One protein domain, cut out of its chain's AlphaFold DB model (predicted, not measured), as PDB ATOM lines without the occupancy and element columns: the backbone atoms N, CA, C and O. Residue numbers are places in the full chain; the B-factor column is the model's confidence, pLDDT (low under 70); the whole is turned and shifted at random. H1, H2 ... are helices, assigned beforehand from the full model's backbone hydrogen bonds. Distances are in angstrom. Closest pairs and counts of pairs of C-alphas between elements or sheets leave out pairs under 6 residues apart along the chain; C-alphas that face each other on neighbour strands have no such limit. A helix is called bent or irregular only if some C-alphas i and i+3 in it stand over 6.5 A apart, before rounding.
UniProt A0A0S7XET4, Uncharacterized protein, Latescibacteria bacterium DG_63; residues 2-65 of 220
ATOM      1  N   ARG A   2      -1.244 -11.949 319.089       63.28
ATOM      2  CA  ARG A   2      -0.002 -12.772 319.179       63.28
ATOM      3  C   ARG A   2       0.767 -12.992 317.857       63.28
ATOM      4  O   ARG A   2       1.960 -13.244 317.891       63.28
ATOM      5  N   LYS A   3       0.098 -12.875 316.702       71.12
ATOM      6  CA  LYS A   3       0.699 -13.044 315.361       71.12
ATOM      7  C   LYS A   3       1.067 -11.729 314.662       71.12
ATOM      8  O   LYS A   3       1.812 -11.752 313.696       71.12
ATOM      9  N   GLN A   4       0.545 -10.595 315.133       81.25
ATOM     10  CA  GLN A   4       0.787  -9.286 314.513       81.25
ATOM     11  C   GLN A   4       2.141  -8.714 314.930       81.25
ATOM     12  O   GLN A   4       2.799  -8.088 314.112       81.25
ATOM     13  N   ILE A   5       2.578  -8.985 316.166       85.25
ATOM     14  CA  ILE A   5       3.869  -8.510 316.677       85.25
ATOM     15  C   ILE A   5       5.041  -9.119 315.884       85.25
ATOM     16  O   ILE A   5       5.848  -8.342 315.383       85.25
ATOM     17  N   PRO A   6       5.128 -10.451 315.663       85.69
ATOM     18  CA  PRO A   6       6.204 -11.019 314.847       85.69
ATOM     19  C   PRO A   6       6.202 -10.505 313.405       85.69
ATOM     20  O   PRO A   6       7.254 -10.175 312.882       85.69
ATOM     21  N   LEU A   7       5.024 -10.372 312.786       87.44
ATOM     22  CA  LEU A   7       4.905  -9.856 311.418       87.44
ATOM     23  C   LEU A   7       5.353  -8.395 311.308       87.44
ATOM     24  O   LEU A   7       6.055  -8.045 310.365       87.44
ATOM     25  N   LEU A   8       4.983  -7.555 312.278       89.56
ATOM     26  CA  LEU A   8       5.426  -6.164 312.335       89.56
ATOM     27  C   LEU A   8       6.944  -6.078 312.522       89.56
ATOM     28  O   LEU A   8       7.595  -5.273 311.863       89.56
ATOM     29  N   LEU A   9       7.514  -6.929 313.379       88.12
ATOM     30  CA  LEU A   9       8.960  -7.001 313.582       88.12
ATOM     31  C   LEU A   9       9.690  -7.437 312.309       88.12
ATOM     32  O   LEU A   9      10.671  -6.800 311.944       88.12
ATOM     33  N   THR A  10       9.209  -8.466 311.606       88.88
ATOM     34  CA  THR A  10       9.796  -8.902 310.329       88.88
ATOM     35  C   THR A  10       9.704  -7.814 309.264       88.88
ATOM     36  O   THR A  10      10.675  -7.591 308.544       88.88
ATOM     37  N   PHE A  11       8.574  -7.106 309.193       91.19
ATOM     38  CA  PHE A  11       8.406  -5.980 308.281       91.19
ATOM     39  C   PHE A  11       9.432  -4.875 308.569       91.19
ATOM     40  O   PHE A  11      10.194  -4.499 307.686       91.19
ATOM     41  N   LEU A  12       9.526  -4.415 309.820       89.88
ATOM     42  CA  LEU A  12      10.470  -3.363 310.211       89.88
ATOM     43  C   LEU A  12      11.930  -3.792 310.011       89.88
ATOM     44  O   LEU A  12      12.704  -3.056 309.404       89.88
ATOM     45  N   ALA A  13      12.300  -4.993 310.463       87.81
ATOM     46  CA  ALA A  13      13.659  -5.515 310.333       87.81
ATOM     47  C   ALA A  13      14.090  -5.686 308.867       87.81
ATOM     48  O   ALA A  13      15.262  -5.496 308.554       87.81
ATOM     49  N   GLY A  14      13.159  -6.018 307.966       88.25
ATOM     50  CA  GLY A  14      13.437  -6.123 306.535       88.25
ATOM     51  C   GLY A  14      13.441  -4.782 305.799       88.25
ATOM     52  O   GLY A  14      14.250  -4.583 304.899       88.25
ATOM     53  N   THR A  15      12.562  -3.845 306.166       89.38
ATOM     54  CA  THR A  15      12.429  -2.554 305.471       89.38
ATOM     55  C   THR A  15      13.499  -1.539 305.877       89.38
ATOM     56  O   THR A  15      13.924  -0.754 305.029       89.38
ATOM     57  N   ILE A  16      13.977  -1.549 307.128       88.12
ATOM     58  CA  ILE A  16      14.977  -0.578 307.608       88.12
ATOM     59  C   ILE A  16      16.286  -0.631 306.792       88.12
ATOM     60  O   ILE A  16      16.696   0.425 306.312       88.12
ATOM     61  N   PRO A  17      16.924  -1.799 306.554       84.50
ATOM     62  CA  PRO A  17      18.137  -1.867 305.734       84.50
ATOM     63  C   PRO A  17      17.904  -1.445 304.279       84.50
ATOM     64  O   PRO A  17      18.756  -0.796 303.677       84.50
ATOM     65  N   ILE A  18      16.726  -1.759 303.718       86.62
ATOM     66  CA  ILE A  18      16.345  -1.321 302.365       86.62
ATOM     67  C   ILE A  18      16.306   0.206 302.310       86.62
ATOM     68  O   ILE A  18      16.867   0.806 301.400       86.62
ATOM     69  N   PHE A  19      15.678   0.846 303.295       86.50
ATOM     70  CA  PHE A  19      15.612   2.303 303.360       86.50
ATOM     71  C   PHE A  19      16.994   2.934 303.593       86.50
ATOM     72  O   PHE A  19      17.345   3.906 302.926       86.50
ATOM     73  N   ALA A  20      17.805   2.340 304.475       84.25
ATOM     74  CA  ALA A  20      19.172   2.778 304.761       84.25
ATOM     75  C   ALA A  20      20.088   2.737 303.532       84.25
ATOM     76  O   ALA A  20      20.966   3.584 303.393       84.25
ATOM     77  N   PHE A  21      19.861   1.787 302.622       81.62
ATOM     78  CA  PHE A  21      20.606   1.697 301.371       81.62
ATOM     79  C   PHE A  21      20.366   2.902 300.443       81.62
ATOM     80  O   PHE A  21      21.293   3.354 299.777       81.62
ATOM     81  N   PHE A  22      19.139   3.439 300.396       84.06
ATOM     82  CA  PHE A  22      18.785   4.558 299.509       84.06
ATOM     83  C   PHE A  22      18.952   5.943 300.150       84.06
ATOM     84  O   PHE A  22      19.106   6.923 299.422       84.06
ATOM     85  N   VAL A  23      18.927   6.045 301.484       83.81
ATOM     86  CA  VAL A  23      19.039   7.316 302.218       83.81
ATOM     87  C   VAL A  23      20.281   7.293 303.118       83.81
ATOM     88  O   VAL A  23      20.204   6.838 304.263       83.81
ATOM     89  N   PRO A  24      21.435   7.794 302.637       67.94
ATOM     90  CA  PRO A  24      22.695   7.771 303.376       67.94
ATOM     91  C   PRO A  24      22.776   8.901 304.420       67.94
ATOM     92  O   PRO A  24      23.690   9.723 304.402       67.94
ATOM     93  N   GLU A  25      21.820   8.956 305.352       76.19
ATOM     94  CA  GLU A  25      21.906   9.818 306.536       76.19
ATOM     95  C   GLU A  25      22.538   9.091 307.731       76.19
ATOM     96  O   GLU A  25      22.272   7.915 307.994       76.19
ATOM     97  N   ARG A  26      23.340   9.823 308.519       69.38
ATOM     98  CA  ARG A  26      24.121   9.288 309.649       69.38
ATOM     99  C   ARG A  26      23.269   8.528 310.672       69.38
ATOM    100  O   ARG A  26      23.724   7.522 311.205       69.38
ATOM    101  N   HIS A  27      22.043   8.977 310.936       69.25
ATOM    102  CA  HIS A  27      21.146   8.333 311.902       69.25
ATOM    103  C   HIS A  27      20.555   7.015 311.381       69.25
ATOM    104  O   HIS A  27      20.417   6.064 312.145       69.25
ATOM    105  N   VAL A  28      20.267   6.936 310.080       69.75
ATOM    106  CA  VAL A  28      19.726   5.731 309.433       69.75
ATOM    107  C   VAL A  28      20.821   4.669 309.274       69.75
ATOM    108  O   VAL A  28      20.588   3.488 309.538       69.75
ATOM    109  N   GLY A  29      22.049   5.094 308.950       69.19
ATOM    110  CA  GLY A  29      23.212   4.208 308.867       69.19
ATOM    111  C   GLY A  29      23.527   3.493 310.187       69.19
ATOM    112  O   GLY A  29      23.781   2.293 310.180       69.19
ATOM    113  N   LEU A  30      23.430   4.189 311.329       68.75
ATOM    114  CA  LEU A  30      23.702   3.603 312.652       68.75
ATOM    115  C   LEU A  30      22.726   2.476 313.025       68.75
ATOM    116  O   LEU A  30      23.143   1.464 313.589       68.75
ATOM    117  N   VAL A  31      21.438   2.623 312.691       75.25
ATOM    118  CA  VAL A  31      20.436   1.569 312.925       75.25
ATOM    119  C   VAL A  31      20.708   0.359 312.026       75.25
ATOM    120  O   VAL A  31      20.641  -0.774 312.503       75.25
ATOM    121  N   SER A  32      21.084   0.582 310.761       76.12
ATOM    122  CA  SER A  32      21.463  -0.501 309.842       76.12
ATOM    123  C   SER A  32      22.680  -1.280 310.345       76.12
ATOM    124  O   SER A  32      22.630  -2.503 310.398       76.12
ATOM    125  N   THR A  33      23.734  -0.602 310.813       81.12
ATOM    126  CA  THR A  33      24.930  -1.275 311.357       81.12
ATOM    127  C   THR A  33      24.613  -2.125 312.595       81.12
ATOM    128  O   THR A  33      25.190  -3.201 312.786       81.12
ATOM    129  N   GLY A  34      23.675  -1.674 313.435       84.69
ATOM    130  CA  GLY A  34      23.166  -2.467 314.556       84.69
ATOM    131  C   GLY A  34      22.453  -3.741 314.094       84.69
ATOM    132  O   GLY A  34      22.742  -4.824 314.606       84.69
ATOM    133  N   LEU A  35      21.579  -3.630 313.086       84.62
ATOM    134  CA  LEU A  35      20.897  -4.778 312.476       84.62
ATOM    135  C   LEU A  35      21.882  -5.754 311.822       84.62
ATOM    136  O   LEU A  35      21.750  -6.959 312.026       84.62
ATOM    137  N   ASP A  36      22.895  -5.258 311.114       85.38
ATOM    138  CA  ASP A  36      23.939  -6.092 310.504       85.38
ATOM    139  C   ASP A  36      24.715  -6.882 311.566       85.38
ATOM    140  O   ASP A  36      24.948  -8.083 311.421       85.38
ATOM    141  N   SER A  37      25.048  -6.235 312.686       89.69
ATOM    142  CA  SER A  37      25.712  -6.892 313.818       89.69
ATOM    143  C   SER A  37      24.840  -7.999 314.421       89.69
ATOM    144  O   SER A  37      25.327  -9.093 314.707       89.69
ATOM    145  N   TRP A  38      23.535  -7.754 314.578       89.62
ATOM    146  CA  TRP A  38      22.594  -8.777 315.041       89.62
ATOM    147  C   TRP A  38      22.440  -9.919 314.037       89.62
ATOM    148  O   TRP A  38      22.389 -11.076 314.450       89.62
ATOM    149  N   LEU A  39      22.426  -9.628 312.734       87.69
ATOM    150  CA  LEU A  39      22.397 -10.651 311.688       87.69
ATOM    151  C   LEU A  39      23.637 -11.542 311.737       87.69
ATOM    152  O   LEU A  39      23.495 -12.757 311.644       87.69
ATOM    153  N   ILE A  40      24.831 -10.982 311.954       91.69
ATOM    154  CA  ILE A  40      26.063 -11.769 312.132       91.69
ATOM    155  C   ILE A  40      25.934 -12.722 313.328       91.69
ATOM    156  O   ILE A  40      26.272 -13.903 313.212       91.69
ATOM    157  N   ILE A  41      25.394 -12.248 314.455       92.19
ATOM    158  CA  ILE A  41      25.146 -13.090 315.636       92.19
ATOM    159  C   ILE A  41      24.163 -14.221 315.291       92.19
ATOM    160  O   ILE A  41      24.431 -15.386 315.589       92.19
ATOM    161  N   VAL A  42      23.051 -13.904 314.618       91.31
ATOM    162  CA  VAL A  42      22.058 -14.896 314.175       91.31
ATOM    163  C   VAL A  42      22.678 -15.913 313.215       91.31
ATOM    164  O   VAL A  42      22.435 -17.108 313.375       91.31
ATOM    165  N   TYR A  43      23.515 -15.486 312.265       90.69
ATOM    166  CA  TYR A  43      24.227 -16.389 311.358       90.69
ATOM    167  C   TYR A  43      25.184 -17.324 312.100       90.69
ATOM    168  O   TYR A  43      25.254 -18.506 311.761       90.69
ATOM    169  N   GLY A  44      25.853 -16.842 313.150       92.25
ATOM    170  CA  GLY A  44      26.661 -17.685 314.033       92.25
ATOM    171  C   GLY A  44      25.844 -18.813 314.672       92.25
ATOM    172  O   GLY A  44      26.224 -19.983 314.595       92.25
ATOM    173  N   PHE A  45      24.672 -18.495 315.234       94.12
ATOM    174  CA  PHE A  45      23.762 -19.509 315.783       94.12
ATOM    175  C   PHE A  45      23.167 -20.425 314.708       94.12
ATOM    176  O   PHE A  45      23.018 -21.627 314.937       94.12
ATOM    177  N   ALA A  46      22.853 -19.893 313.526       93.19
ATOM    178  CA  ALA A  46      22.334 -20.673 312.408       93.19
ATOM    179  C   ALA A  46      23.350 -21.720 311.927       93.19
ATOM    180  O   ALA A  46      22.967 -22.851 311.632       93.19
ATOM    181  N   LEU A  47      24.642 -21.380 311.913       92.19
ATOM    182  CA  LEU A  47      25.714 -22.324 311.603       92.19
ATOM    183  C   LEU A  47      25.730 -23.475 312.617       92.19
ATOM    184  O   LEU A  47      25.719 -24.641 312.218       92.19
ATOM    185  N   LEU A  48      25.675 -23.167 313.918       92.44
ATOM    186  CA  LEU A  48      25.613 -24.185 314.973       92.44
ATOM    187  C   LEU A  48      24.389 -25.095 314.818       92.44
ATOM    188  O   LEU A  48      24.523 -26.318 314.862       92.44
ATOM    189  N   LEU A  49      23.207 -24.521 314.571       95.12
ATOM    190  CA  LEU A  49      21.991 -25.289 314.291       95.12
ATOM    191  C   LEU A  49      22.139 -26.162 313.039       95.12
ATOM    192  O   LEU A  49      21.672 -27.299 313.032       95.12
ATOM    193  N   GLY A  50      22.824 -25.673 312.004       95.38
ATOM    194  CA  GLY A  50      23.153 -26.438 310.803       95.38
ATOM    195  C   GLY A  50      24.003 -27.671 311.113       95.38
ATOM    196  O   GLY A  50      23.669 -28.774 310.676       95.38
ATOM    197  N   VAL A  51      25.049 -27.512 311.929       95.44
ATOM    198  CA  VAL A  51      25.895 -28.627 312.391       95.44
ATOM    199  C   VAL A  51      25.075 -29.620 313.213       95.44
ATOM    200  O   VAL A  51      25.115 -30.821 312.943       95.44
ATOM    201  N   VAL A  52      24.277 -29.135 314.169       96.50
ATOM    202  CA  VAL A  52      23.395 -29.980 314.989       96.50
ATOM    203  C   VAL A  52      22.413 -30.758 314.116       96.50
ATOM    204  O   VAL A  52      22.252 -31.960 314.317       96.50
ATOM    205  N   ASN A  53      21.798 -30.120 313.121       96.12
ATOM    206  CA  ASN A  53      20.864 -30.770 312.206       96.12
ATOM    207  C   ASN A  53      21.545 -31.880 311.392       96.12
ATOM    208  O   ASN A  53      21.035 -32.998 311.309       96.12
ATOM    209  N   VAL A  54      22.735 -31.612 310.845       96.62
ATOM    210  CA  VAL A  54      23.522 -32.615 310.112       96.62
ATOM    211  C   VAL A  54      23.852 -33.803 311.013       96.62
ATOM    212  O   VAL A  54      23.665 -34.949 310.592       96.62
ATOM    213  N   VAL A  55      24.293 -33.552 312.250       97.50
ATOM    214  CA  VAL A  55      24.589 -34.608 313.225       97.50
ATOM    215  C   VAL A  55      23.334 -35.418 313.535       97.50
ATOM    216  O   VAL A  55      23.319 -36.627 313.320       97.50
ATOM    217  N   GLN A  56      22.250 -34.767 313.961       96.88
ATOM    218  CA  GLN A  56      21.004 -35.437 314.334       96.88
ATOM    219  C   GLN A  56      20.421 -36.263 313.185       96.88
ATOM    220  O   GLN A  56      20.084 -37.433 313.382       96.88
ATOM    221  N   MET A  57      20.330 -35.695 311.978       96.19
ATOM    222  CA  MET A  57      19.764 -36.382 310.816       96.19
ATOM    223  C   MET A  57      20.569 -37.637 310.464       96.19
ATOM    224  O   MET A  57      19.995 -38.709 310.259       96.19
ATOM    225  N   ASN A  58      21.900 -37.535 310.446       96.75
ATOM    226  CA  ASN A  58      22.767 -38.655 310.092       96.75
ATOM    227  C   ASN A  58      22.872 -39.694 311.214       96.75
ATOM    228  O   ASN A  58      22.829 -40.890 310.932       96.75
ATOM    229  N   THR A  59      22.911 -39.287 312.485       96.75
ATOM    230  CA  THR A  59      22.865 -40.220 313.619       96.75
ATOM    231  C   THR A  59      21.541 -40.983 313.654       96.75
ATOM    232  O   THR A  59      21.544 -42.198 313.849       96.75
ATOM    233  N   ASN A  60      20.408 -40.320 313.404       95.94
ATOM    234  CA  ASN A  60      19.108 -40.989 313.299       95.94
ATOM    235  C   ASN A  60      19.067 -41.966 312.116       95.94
ATOM    236  O   ASN A  60      18.555 -43.079 312.259       95.94
ATOM    237  N   LYS A  61      19.658 -41.593 310.974       95.69
ATOM    238  CA  LYS A  61      19.799 -42.468 309.803       95.69
ATOM    239  C   LYS A  61      20.624 -43.725 310.112       95.69
ATOM    240  O   LYS A  61      20.233 -44.817 309.703       95.69
ATOM    241  N   ILE A  62      21.707 -43.586 310.883       97.06
ATOM    242  CA  ILE A  62      22.552 -44.699 311.348       97.06
ATOM    243  C   ILE A  62      21.790 -45.602 312.321       97.06
ATOM    244  O   ILE A  62      21.749 -46.814 312.115       97.06
ATOM    245  N   LYS A  63      21.135 -45.023 313.339       96.81
ATOM    246  CA  LYS A  63      20.335 -45.768 314.329       96.81
ATOM    247  C   LYS A  63      19.241 -46.606 313.668       96.81
ATOM    248  O   LYS A  63      19.022 -47.745 314.059       96.81
ATOM    249  N   ARG A  64      18.580 -46.051 312.649       96.00
ATOM    250  CA  ARG A  64      17.505 -46.718 311.899       96.00
ATOM    251  C   ARG A  64      18.005 -47.615 310.760       96.00
ATOM    252  O   ARG A  64      17.174 -48.180 310.061       96.00
ATOM    253  N   ARG A  65      19.326 -47.720 310.540       93.62
ATOM    254  CA  ARG A  65      19.950 -48.474 309.428       93.62
ATOM    255  C   ARG A  65      19.305 -48.190 308.064       93.62
ATOM    256  O   ARG A  65      19.203 -49.075 307.218       93.62
TER     257      ARG A  65
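This is residues 2 to 65 of the 220 residues of an uncharacterized protein of Latescibacteria bacterium DG_63 (UniProt A0A0S7XET4). Two helices meet near their linked ends as an open V with unequal arms: H1 is the short arm, and the much longer H2 makes the long axis. Residues 2 to 12 and 37 to 65 stick out free from the corner. The printed part has 64 residues with H1 then H2, no named strand, and is all helix; it is extended, radius of gyration of the C-alphas 18.1 A, spanning 58 by 27 by 15 A.

Find C-alpha 4 at (0.787, -9.286, 314.513); from there H1, residues 4 to 22, runs 27.2 A. It is neither bent nor irregular, but only just: C-alphas 14 and 17 are 6.4 A apart. H2, residues 26 to 63, runs 55.4 A to C-alpha 63 at (20.335, -45.768, 314.329).

Look at Pro 17 and Ser 32, whose C-alphas, 5.5 A apart, are the closest of the two helices. H1 touches H2 with residues 13 to 20 alone, and H2 touches H1 with residues 28 to 35 alone. They run opposite ways at a steep tilt of 57 degrees. O i to N i+4 pairs are within hydrogen-bond range in 12 of 15 for H1 and 33 of 34 for H2.

The C-alphas farthest apart, of Glu 25 and Arg 65, are 58.4 A apart. The printed part has no cut, and the link from H1 to H2 is tight. The model's pLDDT is under 70 at residues 2, 24 and 26 to 30.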